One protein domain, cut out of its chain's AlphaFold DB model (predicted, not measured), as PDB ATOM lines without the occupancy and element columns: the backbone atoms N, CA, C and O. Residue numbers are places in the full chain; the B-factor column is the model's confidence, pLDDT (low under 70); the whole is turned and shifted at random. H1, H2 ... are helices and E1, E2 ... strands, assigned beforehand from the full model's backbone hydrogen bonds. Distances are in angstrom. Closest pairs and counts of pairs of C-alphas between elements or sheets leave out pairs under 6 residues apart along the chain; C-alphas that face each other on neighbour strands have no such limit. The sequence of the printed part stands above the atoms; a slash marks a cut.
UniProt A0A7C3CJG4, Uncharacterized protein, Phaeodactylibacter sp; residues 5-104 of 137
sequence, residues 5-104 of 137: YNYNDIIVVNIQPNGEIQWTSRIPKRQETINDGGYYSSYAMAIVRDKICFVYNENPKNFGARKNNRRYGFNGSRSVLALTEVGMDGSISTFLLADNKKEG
ATOM      1  N   TYR A   5     -24.923 -42.289  31.045       95.94
ATOM      2  CA  TYR A   5     -24.516 -40.929  30.723       95.94
ATOM      3  C   TYR A   5     -24.832 -40.008  31.901       95.94
ATOM      4  O   TYR A   5     -25.985 -39.889  32.313       95.94
ATOM      5  N   ASN A   6     -23.804 -39.337  32.423       96.56
ATOM      6  CA  ASN A   6     -23.905 -38.463  33.591       96.56
ATOM      7  C   ASN A   6     -23.458 -37.045  33.218       96.56
ATOM      8  O   ASN A   6     -22.278 -36.801  32.988       96.56
ATOM      9  N   TYR A   7     -24.403 -36.107  33.174       96.50
ATOM     10  CA  TYR A   7     -24.172 -34.688  32.863       96.50
ATOM     11  C   TYR A   7     -24.614 -33.810  34.037       96.50
ATOM     12  O   TYR A   7     -25.372 -32.856  33.865       96.50
ATOM     13  N   ASN A   8     -24.193 -34.177  35.243       94.69
ATOM     14  CA  ASN A   8     -24.628 -33.568  36.497       94.69
ATOM     15  C   ASN A   8     -24.184 -32.104  36.614       94.69
ATOM     16  O   ASN A   8     -24.713 -31.235  35.936       94.69
ATOM     17  N   ASP A   9     -23.259 -31.771  37.490       95.25
ATOM     18  CA  ASP A   9     -22.912 -30.383  37.767       95.25
ATOM     19  C   ASP A   9     -22.282 -29.665  36.556       95.25
ATOM     20  O   ASP A   9     -21.608 -30.282  35.732       95.25
ATOM     21  N   ILE A  10     -22.498 -28.349  36.440       97.81
ATOM     22  CA  ILE A  10     -21.578 -27.476  35.690       97.81
ATOM     23  C   ILE A  10     -20.634 -26.857  36.710       97.81
ATOM     24  O   ILE A  10     -21.084 -26.290  37.708       97.81
ATOM     25  N   ILE A  11     -19.339 -26.951  36.435       97.81
ATOM     26  CA  ILE A  11     -18.296 -26.295  37.214       97.81
ATOM     27  C   ILE A  11     -17.739 -25.158  36.367       97.81
ATOM     28  O   ILE A  11     -17.356 -25.371  35.218       97.81
ATOM     29  N   VAL A  12     -17.721 -23.958  36.935       98.06
ATOM     30  CA  VAL A  12     -17.128 -22.768  36.329       98.06
ATOM     31  C   VAL A  12     -15.936 -22.374  37.180       98.06
ATOM     32  O   VAL A  12     -16.073 -22.200  38.389       98.06
ATOM     33  N   VAL A  13     -14.771 -22.258  36.553       97.94
ATOM     34  CA  VAL A  13     -13.525 -21.885  37.220       97.94
ATOM     35  C   VAL A  13     -13.004 -20.628  36.549       97.94
ATOM     36  O   VAL A  13     -12.847 -20.605  35.329       97.94
ATOM     37  N   ASN A  14     -12.742 -19.598  37.346       97.31
ATOM     38  CA  ASN A  14     -12.013 -18.425  36.898       97.31
ATOM     39  C   ASN A  14     -10.553 -18.558  37.335       97.31
ATOM     40  O   ASN A  14     -10.270 -18.797  38.512       97.31
ATOM     41  N   ILE A  15      -9.643 -18.439  36.372       97.50
ATOM     42  CA  ILE A  15      -8.210 -18.650  36.547       97.50
ATOM     43  C   ILE A  15      -7.495 -17.365  36.138       97.50
ATOM     44  O   ILE A  15      -7.708 -16.842  35.044       97.50
ATOM     45  N   GLN A  16      -6.646 -16.864  37.026       96.75
ATOM     46  CA  GLN A  16      -5.794 -15.709  36.775       96.75
ATOM     47  C   GLN A  16      -4.696 -16.043  35.746       96.75
ATOM     48  O   GLN A  16      -4.333 -17.210  35.583       96.75
ATOM     49  N   PRO A  17      -4.082 -15.042  35.085       97.62
ATOM     50  CA  PRO A  17      -3.002 -15.282  34.121       97.62
ATOM     51  C   PRO A  17      -1.784 -16.032  34.686       97.62
ATOM     52  O   PRO A  17      -1.059 -16.672  33.932       97.62
ATOM     53  N   ASN A  18      -1.564 -15.972  36.005       97.75
ATOM     54  CA  ASN A  18      -0.507 -16.709  36.706       97.75
ATOM     55  C   ASN A  18      -0.876 -18.180  37.012       97.75
ATOM     56  O   ASN A  18      -0.072 -18.896  37.600       97.75
ATOM     57  N   GLY A  19      -2.074 -18.632  36.629       97.06
ATOM     58  CA  GLY A  19      -2.574 -19.986  36.867       97.06
ATOM     59  C   GLY A  19      -3.303 -20.181  38.201       97.06
ATOM     60  O   GLY A  19      -3.816 -21.272  38.449       97.06
ATOM     61  N   GLU A  20      -3.394 -19.160  39.054       98.12
ATOM     62  CA  GLU A  20      -4.124 -19.255  40.320       98.12
ATOM     63  C   GLU A  20      -5.640 -19.228  40.099       98.12
ATOM     64  O   GLU A  20      -6.166 -18.425  39.325       98.12
ATOM     65  N   ILE A  21      -6.371 -20.076  40.825       97.88
ATOM     66  CA  ILE A  21      -7.836 -20.052  40.824       97.88
ATOM     67  C   ILE A  21      -8.298 -18.812  41.589       97.88
ATOM     68  O   ILE A  21      -8.083 -18.709  42.794       97.88
ATOM     69  N   GLN A  22      -8.971 -17.891  40.898       97.50
ATOM     70  CA  GLN A  22      -9.572 -16.719  41.532       97.50
ATOM     71  C   GLN A  22     -10.840 -17.107  42.295       97.50
ATOM     72  O   GLN A  22     -11.038 -16.705  43.439       97.50
ATOM     73  N   TRP A  23     -11.706 -17.893  41.653       97.81
ATOM     74  CA  TRP A  23     -12.914 -18.439  42.261       97.81
ATOM     75  C   TRP A  23     -13.412 -19.664  41.493       97.81
ATOM     76  O   TRP A  23     -13.018 -19.937  40.357       97.81
ATOM     77  N   THR A  24     -14.295 -20.427  42.134       98.06
ATOM     78  CA  THR A  24     -14.989 -21.567  41.528       98.06
ATOM     79  C   THR A  24     -16.462 -21.529  41.900       98.06
ATOM     80  O   THR A  24     -16.809 -21.367  43.068       98.06
ATOM     81  N   SER A  25     -17.317 -21.747  40.907       97.88
ATOM     82  CA  SER A  25     -18.767 -21.758  41.056       97.88
ATOM     83  C   SER A  25     -19.338 -23.078  40.559       97.88
ATOM     84  O   SER A  25     -18.943 -23.607  39.519       97.88
ATOM     85  N   ARG A  26     -20.289 -23.627  41.318       96.88
ATOM     86  CA  ARG A  26     -20.951 -24.898  41.014       96.88
ATOM     87  C   ARG A  26     -22.426 -24.660  40.727       96.88
ATOM     88  O   ARG A  26     -23.150 -24.174  41.592       96.88
ATOM     89  N   ILE A  27     -22.886 -25.103  39.562       96.75
ATOM     90  CA  ILE A  27     -24.304 -25.139  39.197       96.75
ATOM     91  C   ILE A  27     -24.781 -26.590  39.334       96.75
ATOM     92  O   ILE A  27     -24.473 -27.421  38.471       96.75
ATOM     93  N   PRO A  28     -25.508 -26.934  40.412       93.88
ATOM     94  CA  PRO A  28     -25.918 -28.305  40.647       93.88
ATOM     95  C   PRO A  28     -27.053 -28.715  39.713       93.88
ATOM     96  O   PRO A  28     -28.142 -28.137  39.737       93.88
ATOM     97  N   LYS A  29     -26.827 -29.778  38.941       93.94
ATOM     98  CA  LYS A  29     -27.854 -30.440  38.125       93.94
ATOM     99  C   LYS A  29     -27.791 -31.938  38.363       93.94
ATOM    100  O   LYS A  29     -26.763 -32.467  38.776       93.94
ATOM    101  N   ARG A  30     -28.892 -32.623  38.070       95.06
ATOM    102  CA  ARG A  30     -28.947 -34.083  38.093       95.06
ATOM    103  C   ARG A  30     -29.461 -34.589  36.752       95.06
ATOM    104  O   ARG A  30     -30.636 -34.423  36.438       95.06
ATOM    105  N   GLN A  31     -28.572 -35.145  35.942       95.38
ATOM    106  CA  GLN A  31     -28.876 -35.602  34.586       95.38
ATOM    107  C   GLN A  31     -28.186 -36.946  34.369       95.38
ATOM    108  O   GLN A  31     -27.031 -37.009  33.951       95.38
ATOM    109  N   GLU A  32     -28.917 -38.003  34.701       95.38
ATOM    110  CA  GLU A  32     -28.472 -39.394  34.681       95.38
ATOM    111  C   GLU A  32     -29.388 -40.128  33.697       95.38
ATOM    112  O   GLU A  32     -30.598 -40.216  33.924       95.38
ATOM    113  N   THR A  33     -28.841 -40.596  32.577       94.06
ATOM    114  CA  THR A  33     -29.603 -41.297  31.535       94.06
ATOM    115  C   THR A  33     -28.893 -42.575  31.098       94.06
ATOM    116  O   THR A  33     -27.696 -42.753  31.325       94.06
ATOM    117  N   ILE A  34     -29.649 -43.498  30.506       95.00
ATOM    118  CA  ILE A  34     -29.183 -44.836  30.134       95.00
ATOM    119  C   ILE A  34     -29.482 -45.060  28.655       95.00
ATOM    120  O   ILE A  34     -30.607 -44.823  28.214       95.00
ATOM    121  N   ASN A  35     -28.487 -45.540  27.906       95.00
ATOM    122  CA  ASN A  35     -28.605 -45.959  26.505       95.00
ATOM    123  C   ASN A  35     -29.184 -44.895  25.544       95.00
ATOM    124  O   ASN A  35     -29.706 -45.247  24.490       95.00
ATOM    125  N   ASP A  36     -29.094 -43.601  25.878       93.12
ATOM    126  CA  ASP A  36     -29.650 -42.504  25.068       93.12
ATOM    127  C   ASP A  36     -28.582 -41.549  24.501       93.12
ATOM    128  O   ASP A  36     -28.921 -40.558  23.863       93.12
ATOM    129  N   GLY A  37     -27.289 -41.775  24.751       94.25
ATOM    130  CA  GLY A  37     -26.234 -40.838  24.332       94.25
ATOM    131  C   GLY A  37     -26.235 -39.505  25.099       94.25
ATOM    132  O   GLY A  37     -25.610 -38.528  24.665       94.25
ATOM    133  N   GLY A  38     -26.987 -39.407  26.202       94.88
ATOM    134  CA  GLY A  38     -27.306 -38.152  26.881       94.88
ATOM    135  C   GLY A  38     -28.001 -37.164  25.947       94.88
ATOM    136  O   GLY A  38     -27.605 -35.999  25.886       94.88
ATOM    137  N   TYR A  39     -28.952 -37.628  25.135       95.56
ATOM    138  CA  TYR A  39     -29.506 -36.892  23.993       95.56
ATOM    139  C   TYR A  39     -30.078 -35.511  24.352       95.56
ATOM    140  O   TYR A  39     -29.883 -34.543  23.611       95.56
ATOM    141  N   TYR A  40     -30.733 -35.426  25.513       96.25
ATOM    142  CA  TYR A  40     -31.345 -34.210  26.068       96.25
ATOM    143  C   TYR A  40     -30.551 -33.618  27.246       96.25
ATOM    144  O   TYR A  40     -31.010 -32.684  27.905       96.25
ATOM    145  N   SER A  41     -29.381 -34.177  27.542       96.62
ATOM    146  CA  SER A  41     -28.531 -33.782  28.666       96.62
ATOM    147  C   SER A  41     -27.535 -32.688  28.259       96.62
ATOM    148  O   SER A  41     -27.515 -32.242  27.107       96.62
ATOM    149  N   SER A  42     -26.673 -32.286  29.197       97.50
ATOM    150  CA  SER A  42     -25.718 -31.178  29.071       97.50
ATOM    151  C   SER A  42     -26.387 -29.800  29.176       97.50
ATOM    152  O   SER A  42     -27.450 -29.646  29.784       97.50
ATOM    153  N   TYR A  43     -25.719 -28.791  28.632       98.31
ATOM    154  CA  TYR A  43     -26.102 -27.391  28.621       98.31
ATOM    155  C   TYR A  43     -25.708 -26.743  27.286       98.31
ATOM    156  O   TYR A  43     -24.859 -27.257  26.558       98.31
ATOM    157  N   ALA A  44     -26.330 -25.610  26.993       98.44
ATOM    158  CA  ALA A  44     -25.876 -24.629  26.022       98.44
ATOM    159  C   ALA A  44     -25.256 -23.453  26.778       98.44
ATOM    160  O   ALA A  44     -25.654 -23.186  27.914       98.44
ATOM    161  N   MET A  45     -24.304 -22.754  26.168       98.06
ATOM    162  CA  MET A  45     -23.615 -21.626  26.794       98.06
ATOM    163  C   MET A  45     -23.627 -20.403  25.877       98.06
ATOM    164  O   MET A  45     -23.559 -20.534  24.652       98.06
ATOM    165  N   ALA A  46     -23.747 -19.228  26.484       98.06
ATOM    166  CA  ALA A  46     -23.601 -17.931  25.843       98.06
ATOM    167  C   ALA A  46     -22.879 -16.965  26.786       98.06
ATOM    168  O   ALA A  46     -23.015 -17.067  28.004       98.06
ATOM    169  N   ILE A  47     -22.159 -15.998  26.222       97.56
ATOM    170  CA  ILE A  47     -21.589 -14.879  26.980       97.56
ATOM    171  C   ILE A  47     -22.421 -13.640  26.669       97.56
ATOM    172  O   ILE A  47     -22.565 -13.253  25.505       97.56
ATOM    173  N   VAL A  48     -22.986 -13.029  27.709       96.69
ATOM    174  CA  VAL A  48     -23.873 -11.870  27.590       96.69
ATOM    175  C   VAL A  48     -23.419 -10.803  28.574       96.69
ATOM    176  O   VAL A  48     -23.601 -10.941  29.779       96.69
ATOM    177  N   ARG A  49     -22.853  -9.713  28.042       94.56
ATOM    178  CA  ARG A  49     -22.219  -8.646  28.836       94.56
ATOM    179  C   ARG A  49     -21.137  -9.228  29.763       94.56
ATOM    180  O   ARG A  49     -20.150  -9.756  29.272       94.56
ATOM    181  N   ASP A  50     -21.343  -9.123  31.066       95.50
ATOM    182  CA  ASP A  50     -20.482  -9.527  32.176       95.50
ATOM    183  C   ASP A  50     -20.933 -10.855  32.812       95.50
ATOM    184  O   ASP A  50     -20.629 -11.142  33.970       95.50
ATOM    185  N   LYS A  51     -21.695 -11.665  32.067       97.81
ATOM    186  CA  LYS A  51     -22.243 -12.932  32.550       97.81
ATOM    187  C   LYS A  51     -21.990 -14.077  31.583       97.81
ATOM    188  O   LYS A  51     -22.091 -13.928  30.362       97.81
ATOM    189  N   ILE A  52     -21.747 -15.251  32.156       98.25
ATOM    190  CA  ILE A  52     -21.811 -16.530  31.451       98.25
ATOM    191  C   ILE A  52     -23.199 -17.123  31.694       98.25
ATOM    192  O   ILE A  52     -23.589 -17.375  32.833       98.25
ATOM    193  N   CYS A  53     -23.946 -17.347  30.622       98.44
ATOM    194  CA  CYS A  53     -25.309 -17.860  30.646       98.44
ATOM    195  C   CYS A  53     -25.325 -19.333  30.235       98.44
ATOM    196  O   CYS A  53     -24.863 -19.686  29.150       98.44
ATOM    197  N   PHE A  54     -25.911 -20.186  31.070       98.62
ATOM    198  CA  PHE A  54     -26.078 -21.616  30.834       98.62
ATOM    199  C   PHE A  54     -27.551 -21.967  30.697       98.62
ATOM    200  O   PHE A  54     -28.336 -21.720  31.608       98.62
ATOM    201  N   VAL A  55     -27.916 -22.607  29.591       98.19
ATOM    202  CA  VAL A  55     -29.289 -23.050  29.321       98.19
ATOM    203  C   VAL A  55     -29.345 -24.572  29.313       98.19
ATOM    204  O   VAL A  55     -28.582 -25.218  28.597       98.19
ATOM    205  N   TYR A  56     -30.221 -25.177  30.114       98.12
ATOM    206  CA  TYR A  56     -30.271 -26.636  30.270       98.12
ATOM    207  C   TYR A  56     -31.638 -27.147  30.733       98.12
ATOM    208  O   TYR A  56     -32.465 -26.398  31.250       98.12
ATOM    209  N   ASN A  57     -31.874 -28.451  30.566       97.50
ATOM    210  CA  ASN A  57     -33.075 -29.101  31.084       97.50
ATOM    211  C   ASN A  57     -32.961 -29.370  32.586       97.50
ATOM    212  O   ASN A  57     -31.989 -29.975  33.047       97.50
ATOM    213  N   GLU A  58     -33.997 -28.997  33.328       96.31
ATOM    214  CA  GLU A  58     -34.064 -29.138  34.778       96.31
ATOM    215  C   GLU A  58     -35.421 -29.696  35.229       96.31
ATOM    216  O   GLU A  58     -36.410 -29.691  34.491       96.31
ATOM    217  N   ASN A  59     -35.479 -30.226  36.448       95.31
ATOM    218  CA  ASN A  59     -36.729 -30.617  37.075       95.31
ATOM    219  C   ASN A  59     -37.418 -29.388  37.703       95.31
ATOM    220  O   ASN A  59     -36.798 -28.710  38.522       95.31
ATOM    221  N   PRO A  60     -38.714 -29.135  37.443       93.12
ATOM    222  CA  PRO A  60     -39.441 -28.016  38.053       93.12
ATOM    223  C   PRO A  60     -39.427 -28.029  39.591       93.12
ATOM    224  O   PRO A  60     -39.505 -26.976  40.211       93.12
ATOM    225  N   LYS A  61     -39.270 -29.200  40.231       91.88
ATOM    226  CA  LYS A  61     -39.160 -29.320  41.699       91.88
ATOM    227  C   LYS A  61     -37.909 -28.672  42.288       91.88
ATOM    228  O   LYS A  61     -37.846 -28.487  43.498       91.88
ATOM    229  N   ASN A  62     -36.917 -28.380  41.454       92.00
ATOM    230  CA  ASN A  62     -35.687 -27.720  41.868       92.00
ATOM    231  C   ASN A  62     -35.835 -26.189  41.955       92.00
ATOM    232  O   ASN A  62     -34.866 -25.516  42.302       92.00
ATOM    233  N   PHE A  63     -37.024 -25.656  41.656       89.25
ATOM    234  CA  PHE A  63     -37.375 -24.243  41.769       89.25
ATOM    235  C   PHE A  63     -38.385 -24.027  42.910       89.25
ATOM    236  O   PHE A  63     -39.271 -24.854  43.130       89.25
ATOM    237  N   GLY A  64     -38.268 -22.901  43.622       79.69
ATOM    238  CA  GLY A  64     -39.165 -22.504  44.716       79.69
ATOM    239  C   GLY A  64     -38.484 -22.386  46.087       79.69
ATOM    240  O   GLY A  64     -37.313 -22.709  46.256       79.69
ATOM    241  N   ALA A  65     -39.237 -21.909  47.084       61.75
ATOM    242  CA  ALA A  65     -38.713 -21.507  48.398       61.75
ATOM    243  C   ALA A  65     -38.239 -22.665  49.300       61.75
ATOM    244  O   ALA A  65     -37.542 -22.443  50.292       61.75
ATOM    245  N   ARG A  66     -38.601 -23.915  48.986       59.00
ATOM    246  CA  ARG A  66     -38.171 -25.073  49.777       59.00
ATOM    247  C   ARG A  66     -36.746 -25.457  49.391       59.00
ATOM    248  O   ARG A  66     -36.541 -26.218  48.449       59.00
ATOM    249  N   LYS A  67     -35.773 -24.976  50.170       53.97
ATOM    250  CA  LYS A  67     -34.397 -25.493  50.178       53.97
ATOM    251  C   LYS A  67     -34.400 -26.927  50.708       53.97
ATOM    252  O   LYS A  67     -34.158 -27.175  51.882       53.97
ATOM    253  N   ASN A  68     -34.735 -27.880  49.848       56.81
ATOM    254  CA  ASN A  68     -34.424 -29.274  50.103       56.81
ATOM    255  C   ASN A  68     -33.042 -29.551  49.502       56.81
ATOM    256  O   ASN A  68     -32.814 -29.252  48.332       56.81
ATOM    257  N   ASN A  69     -32.131 -30.142  50.278       71.25
ATOM    258  CA  ASN A  69     -30.800 -30.529  49.790       71.25
ATOM    259  C   ASN A  69     -30.868 -31.602  48.686       71.25
ATOM    260  O   ASN A  69     -29.880 -31.875  48.006       71.25
ATOM    261  N   ARG A  70     -32.037 -32.221  48.481       83.81
ATOM    262  CA  ARG A  70     -32.271 -33.193  47.417       83.81
ATOM    263  C   ARG A  70     -32.470 -32.512  46.059       83.81
ATOM    264  O   ARG A  70     -33.498 -31.882  45.823       83.81
ATOM    265  N   ARG A  71     -31.550 -32.765  45.122       88.31
ATOM    266  CA  ARG A  71     -31.708 -32.410  43.702       88.31
ATOM    267  C   ARG A  71     -32.481 -33.494  42.946       88.31
ATOM    268  O   ARG A  71     -32.182 -34.687  43.060       88.31
ATOM    269  N   TYR A  72     -33.472 -33.083  42.161       92.94
ATOM    270  CA  TYR A  72     -34.273 -33.979  41.323       92.94
ATOM    271  C   TYR A  72     -33.763 -33.969  39.885       92.94
ATOM    272  O   TYR A  72     -33.558 -32.897  39.331       92.94
ATOM    273  N   GLY A  73     -33.602 -35.136  39.259       93.06
ATOM    274  CA  GLY A  73     -33.312 -35.191  37.827       93.06
ATOM    275  C   GLY A  73     -34.548 -34.895  36.987       93.06
ATOM    276  O   GLY A  73     -35.670 -35.220  37.395       93.06
ATOM    277  N   PHE A  74     -34.373 -34.244  35.839       91.81
ATOM    278  CA  PHE A  74     -35.476 -34.039  34.901       91.81
ATOM    279  C   PHE A  74     -35.848 -35.358  34.206       91.81
ATOM    280  O   PHE A  74     -35.059 -36.297  34.147       91.81
ATOM    281  N   ASN A  75     -37.066 -35.436  33.677       85.94
ATOM    282  CA  ASN A  75     -37.475 -36.517  32.780       85.94
ATOM    283  C   ASN A  75     -38.496 -36.000  31.761       85.94
ATOM    284  O   ASN A  75     -38.979 -34.876  31.882       85.94
ATOM    285  N   GLY A  76     -38.890 -36.826  30.789       75.25
ATOM    286  CA  GLY A  76     -39.794 -36.402  29.711       75.25
ATOM    287  C   GLY A  76     -41.184 -35.891  30.133       75.25
ATOM    288  O   GLY A  76     -41.895 -35.342  29.289       75.25
ATOM    289  N   SER A  77     -41.586 -36.064  31.400       80.06
ATOM    290  CA  SER A  77     -42.819 -35.501  31.985       80.06
ATOM    291  C   SER A  77     -42.578 -34.342  32.963       80.06
ATOM    292  O   SER A  77     -43.497 -33.569  33.228       80.06
ATOM    293  N   ARG A  78     -41.358 -34.220  33.499       88.12
ATOM    294  CA  ARG A  78     -40.911 -33.183  34.436       88.12
ATOM    295  C   ARG A  78     -39.624 -32.573  33.906       88.12
ATOM    296  O   ARG A  78     -38.536 -32.925  34.359       88.12
ATOM    297  N   SER A  79     -39.770 -31.695  32.925       93.81
ATOM    298  CA  SER A  79     -38.659 -31.011  32.284       93.81
ATOM    299  C   SER A  79     -39.046 -29.558  32.050       93.81
ATOM    300  O   SER A  79     -40.086 -29.277  31.462       93.81
ATOM    301  N   VAL A  80     -38.217 -28.652  32.542       96.00
ATOM    302  CA  VAL A  80     -38.288 -27.217  32.274       96.00
ATOM    303  C   VAL A  80     -36.954 -26.767  31.705       96.00
ATOM    304  O   VAL A  80     -35.920 -27.382  31.978       96.00
ATOM    305  N   LEU A  81     -36.979 -25.697  30.923       96.44
ATOM    306  CA  LEU A  81     -35.772 -25.015  30.497       96.44
ATOM    307  C   LEU A  81     -35.338 -24.051  31.604       96.44
ATOM    308  O   LEU A  81     -36.120 -23.200  32.031       96.44
ATOM    309  N   ALA A  82     -34.110 -24.212  32.079       97.06
ATOM    310  CA  ALA A  82     -33.483 -23.355  33.072       97.06
ATOM    311  C   ALA A  82     -32.446 -22.449  32.406       97.06
ATOM    312  O   ALA A  82     -31.776 -22.880  31.469       97.06
ATOM    313  N   LEU A  83     -32.293 -21.236  32.935       97.81
ATOM    314  CA  LEU A  83     -31.168 -20.343  32.671       97.81
ATOM    315  C   LEU A  83     -30.413 -20.120  33.972       97.81
ATOM    316  O   LEU A  83     -30.995 -19.620  34.929       97.81
ATOM    317  N   THR A  84     -29.128 -20.441  33.998       98.31
ATOM    318  CA  THR A  84     -28.232 -20.013  35.069       98.31
ATOM    319  C   THR A  84     -27.265 -18.974  34.545       98.31
ATOM    320  O   THR A  84     -26.540 -19.226  33.589       98.31
ATOM    321  N   GLU A  85     -27.231 -17.825  35.198       98.38
ATOM    322  CA  GLU A  85     -26.238 -16.788  34.985       98.38
ATOM    323  C   GLU A  85     -25.130 -16.912  36.033       98.38
ATOM    324  O   GLU A  85     -25.413 -17.090  37.223       98.38
ATOM    325  N   VAL A  86     -23.883 -16.792  35.583       98.56
ATOM    326  CA  VAL A  86     -22.696 -16.681  36.433       98.56
ATOM    327  C   VAL A  86     -22.055 -15.322  36.194       98.56
ATOM    328  O   VAL A  86     -21.680 -15.020  35.059       98.56
ATOM    329  N   GLY A  87     -21.969 -14.501  37.241       98.06
ATOM    330  CA  GLY A  87     -21.313 -13.194  37.195       98.06
ATOM    331  C   GLY A  87     -19.785 -13.292  37.210       98.06
ATOM    332  O   GLY A  87     -19.216 -14.341  37.520       98.06
ATOM    333  N   MET A  88     -19.110 -12.178  36.917       95.88
ATOM    334  CA  MET A  88     -17.637 -12.078  36.940       95.88
ATOM    335  C   MET A  88     -17.008 -12.373  38.311       95.88
ATOM    336  O   MET A  88     -15.829 -12.715  38.393       95.88
ATOM    337  N   ASP A  89     -17.782 -12.238  39.386       96.75
ATOM    338  CA  ASP A  89     -17.403 -12.535  40.770       96.75
ATOM    339  C   ASP A  89     -17.724 -13.984  41.191       96.75
ATOM    340  O   ASP A  89     -17.500 -14.364  42.338       96.75
ATOM    341  N   GLY A  90     -18.271 -14.791  40.278       97.31
ATOM    342  CA  GLY A  90     -18.709 -16.156  40.546       97.31
ATOM    343  C   GLY A  90     -20.112 -16.263  41.155       97.31
ATOM    344  O   GLY A  90     -20.556 -17.381  41.440       97.31
ATOM    345  N   SER A  91     -20.838 -15.154  41.334       97.94
ATOM    346  CA  SER A  91     -22.231 -15.179  41.794       97.94
ATOM    347  C   SER A  91     -23.123 -15.969  40.832       97.94
ATOM    348  O   SER A  91     -22.968 -15.897  39.615       97.94
ATOM    349  N   ILE A  92     -24.061 -16.756  41.376       97.56
ATOM    350  CA  ILE A  92     -24.954 -17.625  40.598       97.56
ATOM    351  C   ILE A  92     -26.404 -17.183  40.785       97.56
ATOM    352  O   ILE A  92     -26.903 -17.139  41.910       97.56
ATOM    353  N   SER A  93     -27.113 -16.966  39.677       96.44
ATOM    354  CA  SER A  93     -28.568 -16.766  39.650       96.44
ATOM    355  C   SER A  93     -29.212 -17.746  38.678       96.44
ATOM    356  O   SER A  93     -28.726 -17.914  37.568       96.44
ATOM    357  N   THR A  94     -30.279 -18.441  39.082       95.94
ATOM    358  CA  THR A  94     -30.950 -19.444  38.235       95.94
ATOM    359  C   THR A  94     -32.435 -19.145  38.095       95.94
ATOM    360  O   THR A  94     -33.136 -18.963  39.089       95.94
ATOM    361  N   PHE A  95     -32.916 -19.162  36.857       95.12
ATOM    362  CA  PHE A  95     -34.258 -18.776  36.450       95.12
ATOM    363  C   PHE A  95     -34.939 -19.912  35.688       95.12
ATOM    364  O   PHE A  95     -34.303 -20.659  34.941       95.12
ATOM    365  N   LEU A  96     -36.252 -20.041  35.873       94.94
ATOM    366  CA  LEU A  96     -37.091 -20.908  35.052       94.94
ATOM    367  C   LEU A  96     -37.512 -20.115  33.812       94.94
ATOM    368  O   LEU A  96     -38.129 -19.063  33.953       94.94
ATOM    369  N   LEU A  97     -37.195 -20.621  32.619       94.19
ATOM    370  CA  LEU A  97     -37.526 -19.962  31.352       94.19
ATOM    371  C   LEU A  97     -38.837 -20.464  30.752       94.19
ATOM    372  O   LEU A  97     -39.700 -19.676  30.381       94.19
ATOM    373  N   ALA A  98     -38.979 -21.783  30.627       92.94
ATOM    374  CA  ALA A  98     -40.104 -22.384  29.921       92.94
ATOM    375  C   ALA A  98     -40.414 -23.792  30.430       92.94
ATOM    376  O   ALA A  98     -39.551 -24.498  30.952       92.94
ATOM    377  N   ASP A  99     -41.657 -24.223  30.233       94.19
ATOM    378  CA  ASP A  99     -42.093 -25.587  30.519       94.19
ATOM    379  C   ASP A  99     -42.077 -26.416  29.229       94.19
ATOM    380  O   ASP A  99     -42.924 -26.244  28.352       94.19
ATOM    381  N   ASN A 100     -41.131 -27.357  29.128       93.50
ATOM    382  CA  ASN A 100     -40.988 -28.211  27.949       93.50
ATOM    383  C   ASN A 100     -42.266 -29.034  27.683       93.50
ATOM    384  O   ASN A 100     -42.608 -29.301  26.530       93.50
ATOM    385  N   LYS A 101     -43.023 -29.405  28.730       91.56
ATOM    386  CA  LYS A 101     -44.287 -30.142  28.583       91.56
ATOM    387  C   LYS A 101     -45.358 -29.275  27.931       91.56
ATOM    388  O   LYS A 101     -46.061 -29.784  27.058       91.56
ATOM    389  N   LYS A 102     -45.474 -28.001  28.326       92.31
ATOM    390  CA  LYS A 102     -46.393 -27.047  27.677       92.31
ATOM    391  C   LYS A 102     -46.023 -26.848  26.212       92.31
ATOM    392  O   LYS A 102     -46.901 -26.826  25.356       92.31
ATOM    393  N   GLU A 103     -44.726 -26.824  25.919       92.12
ATOM    394  CA  GLU A 103     -44.236 -26.698  24.551       92.12
ATOM    395  C   GLU A 103     -44.339 -27.988  23.724       92.12
ATOM    396  O   GLU A 103     -44.211 -27.940  22.499       92.12
ATOM    397  N   GLY A 104     -44.611 -29.136  24.349       93.19
ATOM    398  CA  GLY A 104     -44.717 -30.425  23.668       93.19
ATOM    399  C   GLY A 104     -43.385 -30.959  23.130       93.19
ATOM    400  O   GLY A 104     -43.402 -31.813  22.243       93.19
TER     401      GLY A 104
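What this domain is: This is residues 5 to 104 of the 137 residues of an uncharacterized protein of Phaeodactylibacter sp (UniProt A0A7C3CJG4). A strongly twisted sheet of four strands, E4 E5 E6 E7, makes the body, and the two-strand hairpin E1 and E2 lies partly over one of its faces and reaches beyond it. The short strand E3 pairs with residues 5 to 6, the tiny helix H1 follows E7, and residues 64 to 69 of the long E5 to E6 link stick out. The printed part has 100 residues, in the order E1 E2 E3 E4 E5 E6 E7 H1; the four-strand sheet is antiparallel, and the class is mostly strand, with 49 residues in named elements, under half. It is compact, with a radius of gyration of the C-alphas of 14.6 A and spans of 46 by 32 by 27 A.

Where its parts are: E4 is residues 44 to 48, E5 51 to 58 (20.2 A), E6 80 to 87 (22.6 A) and E7 92 to 99 (21.4 A). E1, residues 10 to 15, is 16.0 A long and begins at C-alpha 10 (-21.578, -27.476, 35.690); E2, residues 21 to 27, is 17.3 A. E3 is residues 32 to 34, and H1, residues 100 to 103, ends at C-alpha 103 (-44.236, -26.698, 24.551).

How they stand to each other: E4 E5 E6 E7 form a meander, each strand the antiparallel neighbour of the one before, with E4 and E7 as edge strands. N 46 and O 53 are 2.9 A apart, N 54 and O 84 2.8 A, and N 83 and O 95 2.9 A, within hydrogen-bond range. H1 only grazes this sheet; its closest C-alphas to E6 are those of Asn 100 and Val 80, 5.2 A apart. H1 is too short for an O i to N i+4 pair; its one O i to N i+3 pair is within range. The closest C-alphas of E2 and E7 are those of Ser 25 and Ile 92, 7.5 A apart. E1 and E2 are an antiparallel hairpin, with N 12 and O 25 2.9 A apart. E3 pairs with no named strand and is apart from E2 and E4.

The domain as a whole: The C-alphas of Asn 18 and Gly 104, the two farthest apart, are 48.1 A apart. The printed part has no cut. The link E5 to E6 is long, 21 residues, and pLDDT is under 70 at residues 65 to 68.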